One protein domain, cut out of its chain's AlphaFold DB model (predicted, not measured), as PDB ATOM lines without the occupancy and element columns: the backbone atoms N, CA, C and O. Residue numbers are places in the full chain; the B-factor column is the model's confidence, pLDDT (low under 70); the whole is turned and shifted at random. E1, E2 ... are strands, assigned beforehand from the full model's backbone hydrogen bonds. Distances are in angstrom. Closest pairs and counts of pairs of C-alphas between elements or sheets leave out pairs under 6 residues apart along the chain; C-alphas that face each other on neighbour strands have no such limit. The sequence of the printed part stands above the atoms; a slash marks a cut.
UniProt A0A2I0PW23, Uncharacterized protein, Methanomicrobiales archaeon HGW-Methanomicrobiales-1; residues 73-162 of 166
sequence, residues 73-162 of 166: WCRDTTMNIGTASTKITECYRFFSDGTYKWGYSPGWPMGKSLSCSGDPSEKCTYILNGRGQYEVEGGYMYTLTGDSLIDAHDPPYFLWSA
ATOM      1  N   TRP A  73      18.109   5.353  90.392       93.06
ATOM      2  CA  TRP A  73      19.048   4.602  91.217       93.06
ATOM      3  C   TRP A  73      19.876   5.607  91.990       93.06
ATOM      4  O   TRP A  73      20.695   6.296  91.388       93.06
ATOM      5  N   CYS A  74      19.621   5.731  93.289       91.56
ATOM      6  CA  CYS A  74      20.125   6.813  94.120       91.56
ATOM      7  C   CYS A  74      20.975   6.304  95.280       91.56
ATOM      8  O   CYS A  74      20.655   5.287  95.890       91.56
ATOM      9  N   ARG A  75      22.018   7.042  95.645       90.38
ATOM     10  CA  ARG A  75      22.778   6.814  96.876       90.38
ATOM     11  C   ARG A  75      23.096   8.131  97.555       90.38
ATOM     12  O   ARG A  75      23.365   9.129  96.890       90.38
ATOM     13  N   ASP A  76      23.125   8.108  98.877       89.62
ATOM     14  CA  ASP A  76      23.680   9.216  99.637       89.62
ATOM     15  C   ASP A  76      25.202   9.111  99.639       89.62
ATOM     16  O   ASP A  76      25.782   8.062  99.924       89.62
ATOM     17  N   THR A  77      25.854  10.217  99.317       86.56
ATOM     18  CA  THR A  77      27.306  10.344  99.299       86.56
ATOM     19  C   THR A  77      27.719  11.696  99.873       86.56
ATOM     20  O   THR A  77      26.897  12.518 100.287       86.56
ATOM     21  N   THR A  78      29.022  11.920  99.974       86.06
ATOM     22  CA  THR A  78      29.577  13.190 100.428       86.06
ATOM     23  C   THR A  78      30.569  13.695  99.396       86.06
ATOM     24  O   THR A  78      31.501  12.986  99.030       86.06
ATOM     25  N   MET A  79      30.382  14.930  98.938       80.38
ATOM     26  CA  MET A  79      31.278  15.576  97.983       80.38
ATOM     27  C   MET A  79      31.910  16.809  98.611       80.38
ATOM     28  O   MET A  79      31.262  17.558  99.347       80.38
ATOM     29  N   ASN A  80      33.183  17.035  98.304       78.69
ATOM     30  CA  ASN A  80      33.879  18.244  98.720       78.69
ATOM     31  C   ASN A  80      33.523  19.374  97.747       78.69
ATOM     32  O   ASN A  80      34.022  19.418  96.624       78.69
ATOM     33  N   ILE A  81      32.635  20.272  98.175       72.12
ATOM     34  CA  ILE A  81      32.261  21.472  97.422       72.12
ATOM     35  C   ILE A  81      33.055  22.635  98.016       72.12
ATOM     36  O   ILE A  81      32.767  23.124  99.111       72.12
ATOM     37  N   GLY A  82      34.117  23.042  97.317       80.88
ATOM     38  CA  GLY A  82      35.111  23.960  97.870       80.88
ATOM     39  C   GLY A  82      35.890  23.296  99.008       80.88
ATOM     40  O   GLY A  82      36.530  22.270  98.803       80.88
ATOM     41  N   THR A  83      35.837  23.875 100.208       82.00
ATOM     42  CA  THR A  83      36.492  23.335 101.415       82.00
ATOM     43  C   THR A  83      35.545  22.559 102.333       82.00
ATOM     44  O   THR A  83      35.995  22.003 103.334       82.00
ATOM     45  N   ALA A  84      34.246  22.517 102.022       79.25
ATOM     46  CA  ALA A  84      33.237  21.897 102.869       79.25
ATOM     47  C   ALA A  84      32.812  20.524 102.336       79.25
ATOM     48  O   ALA A  84      32.458  20.363 101.164       79.25
ATOM     49  N   SER A  85      32.794  19.545 103.237       87.00
ATOM     50  CA  SER A  85      32.224  18.225 102.988       87.00
ATOM     51  C   SER A  85      30.698  18.325 103.043       87.00
ATOM     52  O   SER A  85      30.136  18.651 104.090       87.00
ATOM     53  N   THR A  86      30.029  18.110 101.910       84.31
ATOM     54  CA  THR A  86      28.582  18.313 101.765       84.31
ATOM     55  C   THR A  86      27.899  16.989 101.468       84.31
ATOM     56  O   THR A  86      28.274  16.298 100.520       84.31
ATOM     57  N   LYS A  87      26.887  16.638 102.273       88.25
ATOM     58  CA  LYS A  87      26.023  15.486 101.998       88.25
ATOM     59  C   LYS A  87      25.175  15.777 100.771       88.25
ATOM     60  O   LYS A  87      24.496  16.802 100.730       88.25
ATOM     61  N   ILE A  88      25.221  14.870  99.809       86.19
ATOM     62  CA  ILE A  88      24.454  14.950  98.573       86.19
ATOM     63  C   ILE A  88      23.887  13.572  98.233       86.19
ATOM     64  O   ILE A  88      24.445  12.554  98.632       86.19
ATOM     65  N   THR A  89      22.818  13.535  97.453       87.69
ATOM     66  CA  THR A  89      22.270  12.302  96.888       87.69
ATOM     67  C   THR A  89      22.637  12.241  95.413       87.69
ATOM     68  O   THR A  89      22.233  13.107  94.642       87.69
ATOM     69  N   GLU A  90      23.410  11.239  95.015       87.00
ATOM     70  CA  GLU A  90      23.744  10.950  93.621       87.00
ATOM     71  C   GLU A  90      22.686  10.018  93.033       87.00
ATOM     72  O   GLU A  90      22.399   8.989  93.639       87.00
ATOM     73  N   CYS A  91      22.127  10.335  91.864       88.31
ATOM     74  CA  CYS A  91      21.128   9.489  91.214       88.31
ATOM     75  C   CYS A  91      21.388   9.291  89.723       88.31
ATOM     76  O   CYS A  91      21.698  10.251  89.020       88.31
ATOM     77  N   TYR A  92      21.109   8.082  89.232       89.06
ATOM     78  CA  TYR A  92      21.043   7.723  87.816       89.06
ATOM     79  C   TYR A  92      19.596   7.476  87.385       89.06
ATOM     80  O   TYR A  92      18.788   6.966  88.156       89.06
ATOM     81  N   ARG A  93      19.274   7.787  86.130       90.75
ATOM     82  CA  ARG A  93      18.033   7.397  85.452       90.75
ATOM     83  C   ARG A  93      18.371   6.872  84.069       90.75
ATOM     84  O   ARG A  93      18.862   7.626  83.231       90.75
ATOM     85  N   PHE A  94      18.062   5.606  83.835       91.94
ATOM     86  CA  PHE A  94      18.295   4.933  82.563       91.94
ATOM     87  C   PHE A  94      17.022   4.943  81.720       91.94
ATOM     88  O   PHE A  94      15.904   4.909  82.241       91.94
ATOM     89  N   PHE A  95      17.194   4.992  80.407       92.25
ATOM     90  CA  PHE A  95      16.119   5.053  79.430       92.25
ATOM     91  C   PHE A  95      16.223   3.873  78.465       92.25
ATOM     92  O   PHE A  95      17.307   3.409  78.131       92.25
ATOM     93  N   SER A  96      15.080   3.407  77.964       93.81
ATOM     94  CA  SER A  96      15.015   2.262  77.047       93.81
ATOM     95  C   SER A  96      15.678   2.502  75.684       93.81
ATOM     96  O   SER A  96      15.829   1.559  74.916       93.81
ATOM     97  N   ASP A  97      16.041   3.746  75.367       92.75
ATOM     98  CA  ASP A  97      16.771   4.134  74.154       92.75
ATOM     99  C   ASP A  97      18.296   3.914  74.272       92.75
ATOM    100  O   ASP A  97      19.030   4.281  73.359       92.75
ATOM    101  N   GLY A  98      18.777   3.316  75.371       91.88
ATOM    102  CA  GLY A  98      20.208   3.089  75.613       91.88
ATOM    103  C   GLY A  98      20.934   4.316  76.161       91.88
ATOM    104  O   GLY A  98      22.162   4.376  76.148       91.88
ATOM    105  N   THR A  99      20.186   5.312  76.640       91.50
ATOM    106  CA  THR A  99      20.754   6.516  77.247       91.50
ATOM    107  C   THR A  99      20.481   6.600  78.742       91.50
ATOM    108  O   THR A  99      19.578   5.952  79.271       91.50
ATOM    109  N   TYR A 100      21.243   7.421  79.454       89.31
ATOM    110  CA  TYR A 100      21.019   7.698  80.863       89.31
ATOM    111  C   TYR A 100      21.268   9.169  81.200       89.31
ATOM    112  O   TYR A 100      21.938   9.911  80.478       89.31
ATOM    113  N   LYS A 101      20.695   9.595  82.323       85.62
ATOM    114  CA  LYS A 101      21.003  10.857  82.996       85.62
ATOM    115  C   LYS A 101      21.492  10.557  84.400       85.62
ATOM    116  O   LYS A 101      21.024   9.608  85.020       85.62
ATOM    117  N   TRP A 102      22.374  11.394  84.918       83.56
ATOM    118  CA  TRP A 102      22.845  11.304  86.295       83.56
ATOM    119  C   TRP A 102      23.034  12.705  86.886       83.56
ATOM    120  O   TRP A 102      23.147  13.683  86.141       83.56
ATOM    121  N   GLY A 103      23.022  12.830  88.209       81.81
ATOM    122  CA  GLY A 103      23.241  14.107  88.885       81.81
ATOM    123  C   GLY A 103      23.152  14.018  90.402       81.81
ATOM    124  O   GLY A 103      23.019  12.927  90.952       81.81
ATOM    125  N   TYR A 104      23.202  15.184  91.056       82.69
ATOM    126  CA  TYR A 104      23.279  15.307  92.511       82.69
ATOM    127  C   TYR A 104      22.180  16.209  93.097       82.69
ATOM    128  O   TYR A 104      21.929  17.302  92.588       82.69
ATOM    129  N   SER A 105      21.593  15.800  94.222       74.00
ATOM    130  CA  SER A 105      20.708  16.620  95.063       74.00
ATOM    131  C   SER A 105      21.377  17.017  96.379       74.00
ATOM    132  O   SER A 105      22.106  16.192  96.926       74.00
ATOM    133  N   PRO A 106      21.103  18.205  96.951       58.94
ATOM    134  CA  PRO A 106      20.372  19.324  96.357       58.94
ATOM    135  C   PRO A 106      21.284  20.172  95.459       58.94
ATOM    136  O   PRO A 106      22.416  20.486  95.820       58.94
ATOM    137  N   GLY A 107      20.774  20.604  94.301       55.66
ATOM    138  CA  GLY A 107      21.347  21.745  93.575       55.66
ATOM    139  C   GLY A 107      21.973  21.491  92.202       55.66
ATOM    140  O   GLY A 107      22.281  22.476  91.533       55.66
ATOM    141  N   TRP A 108      22.117  20.248  91.727       54.69
ATOM    142  CA  TRP A 108      22.567  19.999  90.352       54.69
ATOM    143  C   TRP A 108      21.451  19.350  89.526       54.69
ATOM    144  O   TRP A 108      21.025  18.242  89.853       54.69
ATOM    145  N   PRO A 109      20.965  19.990  88.441       53.88
ATOM    146  CA  PRO A 109      20.076  19.294  87.519       53.88
ATOM    147  C   PRO A 109      20.799  18.047  87.001       53.88
ATOM    148  O   PRO A 109      22.007  18.093  86.759       53.88
ATOM    149  N   MET A 110      20.071  16.935  86.849       51.91
ATOM    150  CA  MET A 110      20.619  15.720  86.242       51.91
ATOM    151  C   MET A 110      21.220  16.076  84.876       51.91
ATOM    152  O   MET A 110      20.460  16.342  83.946       51.91
ATOM    153  N   GLY A 111      22.551  16.112  84.760       45.34
ATOM    154  CA  GLY A 111      23.224  16.372  83.488       45.34
ATOM    155  C   GLY A 111      24.535  17.170  83.510       45.34
ATOM    156  O   GLY A 111      25.083  17.435  82.449       45.34
ATOM    157  N   LYS A 112      25.136  17.510  84.654       44.69
ATOM    158  CA  LYS A 112      26.571  17.864  84.635       44.69
ATOM    159  C   LYS A 112      27.404  16.615  84.857       44.69
ATOM    160  O   LYS A 112      27.912  16.400  85.951       44.69
ATOM    161  N   SER A 113      27.529  15.791  83.812       46.59
ATOM    162  CA  SER A 113      28.621  14.827  83.790       46.59
ATOM    163  C   SER A 113      29.931  15.499  83.422       46.59
ATOM    164  O   SER A 113      29.973  16.324  82.512       46.59
ATOM    165  N   LEU A 114      31.009  15.117  84.103       49.31
ATOM    166  CA  LEU A 114      32.364  15.306  83.584       49.31
ATOM    167  C   LEU A 114      32.668  14.350  82.408       49.31
ATOM    168  O   LEU A 114      33.743  14.447  81.830       49.31
ATOM    169  N   SER A 115      31.756  13.434  82.058       53.09
ATOM    170  CA  SER A 115      31.990  12.295  81.162       53.09
ATOM    171  C   SER A 115      31.296  12.307  79.788       53.09
ATOM    172  O   SER A 115      31.623  11.423  79.015       53.09
ATOM    173  N   CYS A 116      30.404  13.246  79.435       61.91
ATOM    174  CA  CYS A 116      29.624  13.151  78.180       61.91
ATOM    175  C   CYS A 116      29.595  14.460  77.372       61.91
ATOM    176  O   CYS A 116      29.783  14.432  76.162       61.91
ATOM    177  N   SER A 117      29.443  15.628  78.014       60.31
ATOM    178  CA  SER A 117      29.507  16.926  77.295       60.31
ATOM    179  C   SER A 117      29.480  18.184  78.161       60.31
ATOM    180  O   SER A 117      29.802  19.273  77.685       60.31
ATOM    181  N   GLY A 118      29.085  18.070  79.431       59.81
ATOM    182  CA  GLY A 118      28.888  19.224  80.310       59.81
ATOM    183  C   GLY A 118      27.577  19.994  80.078       59.81
ATOM    184  O   GLY A 118      27.333  20.955  80.817       59.81
ATOM    185  N   ASP A 119      26.730  19.579  79.123       66.94
ATOM    186  CA  ASP A 119      25.378  20.118  78.923       66.94
ATOM    187  C   ASP A 119      24.345  19.348  79.777       66.94
ATOM    188  O   ASP A 119      24.155  18.146  79.579       66.94
ATOM    189  N   PRO A 120      23.611  20.021  80.692       63.00
ATOM    190  CA  PRO A 120      22.587  19.389  81.529       63.00
ATOM    191  C   PRO A 120      21.410  18.756  80.766       63.00
ATOM    192  O   PRO A 120      20.658  17.938  81.304       63.00
ATOM    193  N   SER A 121      21.207  19.149  79.514       67.56
ATOM    194  CA  SER A 121      20.119  18.658  78.674       67.56
ATOM    195  C   SER A 121      20.464  17.332  78.013       67.56
ATOM    196  O   SER A 121      19.551  16.541  77.746       67.56
ATOM    197  N   GLU A 122      21.753  17.073  77.799       72.56
ATOM    198  CA  GLU A 122      22.225  15.895  77.092       72.56
ATOM    199  C   GLU A 122      22.021  14.608  77.894       72.56
ATOM    200  O   GLU A 122      21.829  14.594  79.115       72.56
ATOM    201  N   LYS A 123      21.975  13.500  77.156       76.19
ATOM    202  CA  LYS A 123      21.917  12.159  77.720       76.19
ATOM    203  C   LYS A 123      23.209  11.443  77.359       76.19
ATOM    204  O   LYS A 123      23.634  11.498  76.209       76.19
ATOM    205  N   CYS A 124      23.782  10.756  78.331       85.00
ATOM    206  CA  CYS A 124      24.935   9.891  78.133       85.00
ATOM    207  C   CYS A 124      24.483   8.532  77.596       85.00
ATOM    208  O   CYS A 124      23.310   8.175  77.736       85.00
ATOM    209  N   THR A 125      25.395   7.749  77.029       90.50
ATOM    210  CA  THR A 125      25.072   6.397  76.534       90.50
ATOM    211  C   THR A 125      25.478   5.301  77.516       90.50
ATOM    212  O   THR A 125      26.449   5.438  78.261       90.50
ATOM    213  N   TYR A 126      24.717   4.205  77.538       92.19
ATOM    214  CA  TYR A 126      25.088   2.990  78.256       92.19
ATOM    215  C   TYR A 126      24.886   1.753  77.381       92.19
ATOM    216  O   TYR A 126      24.010   1.720  76.515       92.19
ATOM    217  N   ILE A 127      25.681   0.717  77.632       93.88
ATOM    218  CA  ILE A 127      25.583  -0.571  76.944       93.88
ATOM    219  C   ILE A 127      25.450  -1.707  77.955       93.88
ATOM    220  O   ILE A 127      26.000  -1.654  79.051       93.88
ATOM    221  N   LEU A 128      24.716  -2.753  77.581       94.25
ATOM    222  CA  LEU A 128      24.714  -4.011  78.322       94.25
ATOM    223  C   LEU A 128      25.828  -4.894  77.758       94.25
ATOM    224  O   LEU A 128      25.765  -5.312  76.601       94.25
ATOM    225  N   ASN A 129      26.857  -5.158  78.556       92.38
ATOM    226  CA  ASN A 129      27.989  -5.964  78.112       92.38
ATOM    227  C   ASN A 129      27.660  -7.473  78.129       92.38
ATOM    228  O   ASN A 129      26.645  -7.918  78.668       92.38
ATOM    229  N   GLY A 130      28.558  -8.297  77.577       91.00
ATOM    230  CA  GLY A 130      28.380  -9.758  77.516       91.00
ATOM    231  C   GLY A 130      28.350 -10.478  78.873       91.00
ATOM    232  O   GLY A 130      28.121 -11.684  78.910       91.00
ATOM    233  N   ARG A 131      28.586  -9.765  79.983       91.06
ATOM    234  CA  ARG A 131      28.504 -10.271  81.363       91.06
ATOM    235  C   ARG A 131      27.217  -9.841  82.074       91.06
ATOM    236  O   ARG A 131      27.071 -10.122  83.258       91.06
ATOM    237  N   GLY A 132      26.305  -9.159  81.377       90.56
ATOM    238  CA  GLY A 132      25.071  -8.640  81.963       90.56
ATOM    239  C   GLY A 132      25.273  -7.396  82.831       90.56
ATOM    240  O   GLY A 132      24.409  -7.083  83.643       90.56
ATOM    241  N   GLN A 133      26.403  -6.697  82.682       94.38
ATOM    242  CA  GLN A 133      26.676  -5.456  83.404       94.38
ATOM    243  C   GLN A 133      26.373  -4.254  82.515       94.38
ATOM    244  O   GLN A 133      26.629  -4.274  81.308       94.38
ATOM    245  N   TYR A 134      25.847  -3.205  83.131       93.81
ATOM    246  CA  TYR A 134      25.561  -1.939  82.479       93.81
ATOM    247  C   TYR A 134      26.810  -1.072  82.530       93.81
ATOM    248  O   TYR A 134      27.205  -0.606  83.596       93.81
ATOM    249  N   GLU A 135      27.443  -0.888  81.381       92.31
ATOM    250  CA  GLU A 135      28.611  -0.034  81.218       92.31
ATOM    251  C   GLU A 135      28.149   1.354  80.784       92.31
ATOM    252  O   GLU A 135      27.454   1.496  79.776       92.31
ATOM    253  N   VAL A 136      28.503   2.366  81.569       88.81
ATOM    254  CA  VAL A 136      28.160   3.762  81.291       88.81
ATOM    255  C   VAL A 136      29.364   4.530  80.766       88.81
ATOM    256  O   VAL A 136      30.519   4.241  81.084       88.81
ATOM    257  N   GLU A 137      29.081   5.573  79.996       81.69
ATOM    258  CA  GLU A 137      30.078   6.535  79.542       81.69
ATOM    259  C   GLU A 137      30.862   7.142  80.724       81.69
ATOM    260  O   GLU A 137      30.291   7.795  81.602       81.69
ATOM    261  N   GLY A 138      32.170   6.876  80.771       75.56
ATOM    262  CA  GLY A 138      33.035   7.119  81.933       75.56
ATOM    263  C   GLY A 138      33.730   5.858  82.466       75.56
ATOM    264  O   GLY A 138      34.663   5.976  83.252       75.56
ATOM    265  N   GLY A 139      33.326   4.669  82.000       79.12
ATOM    266  CA  GLY A 139      33.987   3.394  82.309       79.12
ATOM    267  C   GLY A 139      33.492   2.709  83.586       79.12
ATOM    268  O   GLY A 139      34.068   1.700  83.994       79.12
ATOM    269  N   TYR A 140      32.431   3.226  84.212       85.94
ATOM    270  CA  TYR A 140      31.786   2.574  85.353       85.94
ATOM    271  C   TYR A 140      30.910   1.412  84.879       85.94
ATOM    272  O   TYR A 140      30.272   1.478  83.824       85.94
ATOM    273  N   MET A 141      30.880   0.343  85.672       90.94
ATOM    274  CA  MET A 141      30.137  -0.878  85.375       90.94
ATOM    275  C   MET A 141      29.218  -1.221  86.538       90.94
ATOM    276  O   MET A 141      29.680  -1.397  87.666       90.94
ATOM    277  N   TYR A 142      27.934  -1.393  86.240       92.44
ATOM    278  CA  TYR A 142      26.927  -1.694  87.244       92.44
ATOM    279  C   TYR A 142      26.297  -3.069  87.064       92.44
ATOM    280  O   TYR A 142      25.955  -3.478  85.952       92.44
ATOM    281  N   THR A 143      26.057  -3.748  88.181       93.94
ATOM    282  CA  THR A 143      25.253  -4.972  88.243       93.94
ATOM    283  C   THR A 143      23.927  -4.668  88.928       93.94
ATOM    284  O   THR A 143      23.907  -4.144  90.040       93.94
ATOM    285  N   LEU A 144      22.816  -5.006  88.276       93.06
ATOM    286  CA  LEU A 144      21.484  -4.861  88.854       93.06
ATOM    287  C   LEU A 144      21.113  -6.114  89.658       93.06
ATOM    288  O   LEU A 144      21.097  -7.213  89.109       93.06
ATOM    289  N   THR A 145      20.788  -5.935  90.937       90.62
ATOM    290  CA  THR A 145      20.395  -7.010  91.856       90.62
ATOM    291  C   THR A 145      19.194  -6.561  92.689       90.62
ATOM    292  O   THR A 145      19.348  -5.891  93.712       90.62
ATOM    293  N   GLY A 146      17.984  -6.921  92.249       89.06
ATOM    294  CA  GLY A 146      16.736  -6.523  92.907       89.06
ATOM    295  C   GLY A 146      16.571  -5.002  92.942       89.06
ATOM    296  O   GLY A 146      16.430  -4.365  91.901       89.06
ATOM    297  N   ASP A 147      16.639  -4.428  94.143       90.69
ATOM    298  CA  ASP A 147      16.470  -2.987  94.388       90.69
ATOM    299  C   ASP A 147      17.808  -2.238  94.467       90.69
ATOM    300  O   ASP A 147      17.839  -1.065  94.835       90.69
ATOM    301  N   SER A 148      18.917  -2.903  94.126       90.88
ATOM    302  CA  SER A 148      20.265  -2.331  94.158       90.88
ATOM    303  C   SER A 148      20.923  -2.332  92.782       90.88
ATOM    304  O   SER A 148      20.963  -3.357  92.104       90.88
ATOM    305  N   LEU A 149      21.526  -1.208  92.415       92.38
ATOM    306  CA  LEU A 149      22.464  -1.075  91.310       92.38
ATOM    307  C   LEU A 149      23.877  -0.946  91.901       92.38
ATOM    308  O   LEU A 149      24.195   0.004  92.619       92.38
ATOM    309  N   ILE A 150      24.697  -1.963  91.657       90.19
ATOM    310  CA  ILE A 150      25.965  -2.199  92.347       90.19
ATOM    311  C   ILE A 150      27.129  -1.792  91.452       90.19
ATOM    312  O   ILE A 150      27.325  -2.407  90.406       90.19
ATOM    313  N   ASP A 151      27.929  -0.823  91.897       86.31
ATOM    314  CA  ASP A 151      29.290  -0.609  91.396       86.31
ATOM    315  C   ASP A 151      30.256  -1.509  92.180       86.31
ATOM    316  O   ASP A 151      30.238  -1.531  93.413       86.31
ATOM    317  N   ALA A 152      31.094  -2.272  91.478       77.25
ATOM    318  CA  ALA A 152      32.082  -3.144  92.109       77.25
ATOM    319  C   ALA A 152      33.239  -2.369  92.767       77.25
ATOM    320  O   ALA A 152      33.936  -2.924  93.619       77.25
ATOM    321  N   HIS A 153      33.460  -1.116  92.367       70.88
ATOM    322  CA  HIS A 153      34.588  -0.307  92.815       70.88
ATOM    323  C   HIS A 153      34.275   0.566  94.032       70.88
ATOM    324  O   HIS A 153      35.207   0.943  94.742       70.88
ATOM    325  N   ASP A 154      33.001   0.880  94.282       68.00
ATOM    326  CA  ASP A 154      32.633   1.927  95.238       68.00
ATOM    327  C   ASP A 154      31.298   1.645  95.958       68.00
ATOM    328  O   ASP A 154      30.236   2.101  95.523       68.00
ATOM    329  N   PRO A 155      31.306   0.893  97.076       65.69
ATOM    330  CA  PRO A 155      30.179   0.902  98.001       65.69
ATOM    331  C   PRO A 155      30.053   2.298  98.649       65.69
ATOM    332  O   PRO A 155      31.055   2.838  99.117       65.69
ATOM    333  N   PRO A 156      28.843   2.879  98.760       70.56
ATOM    334  CA  PRO A 156      27.548   2.198  98.777       70.56
ATOM    335  C   PRO A 156      26.885   2.021  97.403       70.56
ATOM    336  O   PRO A 156      27.080   2.814  96.480       70.56
ATOM    337  N   TYR A 157      26.050   0.982  97.310       85.38
ATOM    338  CA  TYR A 157      25.207   0.688  96.148       85.38
ATOM    339  C   TYR A 157      24.123   1.754  95.958       85.38
ATOM    340  O   TYR A 157      23.655   2.359  96.925       85.38
ATOM    341  N   PHE A 158      23.682   1.940  94.718       90.56
ATOM    342  CA  PHE A 158      22.538   2.787  94.407       90.56
ATOM    343  C   PHE A 158      21.247   2.013  94.657       90.56
ATOM    344  O   PHE A 158      21.062   0.920  94.131       90.56
ATOM    345  N   LEU A 159      20.339   2.581  95.437       92.00
ATOM    346  CA  LEU A 159      19.041   2.000  95.743       92.00
ATOM    347  C   LEU A 159      17.971   2.554  94.805       92.00
ATOM    348  O   LEU A 159      17.985   3.736  94.449       92.00
ATOM    349  N   TRP A 160      17.033   1.701  94.407       92.50
ATOM    350  CA  TRP A 160      15.910   2.118  93.578       92.50
ATOM    351  C   TRP A 160      15.014   3.137  94.302       92.50
ATOM    352  O   TRP A 160      14.689   2.992  95.479       92.50
ATOM    353  N   SER A 161      14.563   4.148  93.564       88.12
ATOM    354  CA  SER A 161      13.578   5.138  93.994       88.12
ATOM    355  C   SER A 161      12.646   5.497  92.838       88.12
ATOM    356  O   SER A 161      13.089   5.798  91.726       88.12
ATOM    357  N   ALA A 162      11.339   5.525  93.107       85.38
ATOM    358  CA  ALA A 162      10.343   5.995  92.142       85.38
ATOM    359  C   ALA A 162      10.416   7.515  91.912       85.38
ATOM    360  O   ALA A 162      10.150   7.985  90.807       85.38
TER     361      ALA A 162
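This is residues 73 to 162 of the 166 residues of an uncharacterized protein of Methanomicrobiales archaeon HGW-Methanomicrobiales-1 (UniProt A0A2I0PW23). A small closed barrel of eight strands, E1 to E8, in which two long, bent strands, E1 and E2, form a hairpin whose far end makes one end of the longest axis. The hairpin of E4 and E5 makes the other end, and the long stretch of residues 106 to 123 folds back along E3 on its way to E4. The printed part has 90 residues, with no named helix and eight named strands; the ring runs E1 to E8 in chain order and back to E1, antiparallel throughout, and the class is all strand. It is compact, with a radius of gyration of the C-alphas of 13.1 A, and elongated in outline, spanning 42 by 27 by 25 A.

Start at E2, residues 84 to 94, which bends by 51 degrees at residue 87. On one side of it find E1, residues 73 to 81, bending by 61 degrees at residue 76; N 75 and O 90 are 2.8 A apart, within hydrogen-bond range. On the other side is E3, residues 99 to 105, with N 91 and O 103 at 2.9 A. E3 pairs with E2 over residues 100 to 105 but with E4, residues 124 to 128, over residues 99 to 100, a staggered pairing; look at N 100 and O 124, 2.8 A. Next comes E5, residues 134 to 136, with N 135 and O 127 at 2.8 A, then E6, residues 140 to 145, with N 134 and O 142 at 2.8 A. E7, residues 148 to 151, has N 150 and O 143 at 2.8 A. E8, residues 158 to 161, is the antiparallel neighbour of E7, with N 149 and O 158 at 2.8 A, and also of E1, with N 74 and O 159 at 2.8 A, and with that pair the barrel is closed. The eight strands form a meander, each the antiparallel neighbour of the one before. E1 and E5 are apart, for instance, and E2 and E4 are only just apart, 8.3 A at the closest.

Find C-alpha 73 at (19.048, 4.602, 91.217); from there E1 runs 22.3 A to C-alpha 81. E2 runs 30.4 A, from C-alpha 84 at (33.237, 21.897, 102.869), and E3 20.5 A. E4 measures 13.9 A, E5 6.4 A, E6 16.2 A and E7 9.6 A. E8 runs 9.3 A to C-alpha 161 at (13.578, 5.138, 93.994).

Look to Thr 83 and Gly 130 for the two C-alphas farthest apart, 41.6 A. The printed part has no cut. The link from E3 to E4, 18 residues, is long. Mean pLDDT of the printed part is 81.0, and residues 106 to 121 and 154 to 155 are under 70.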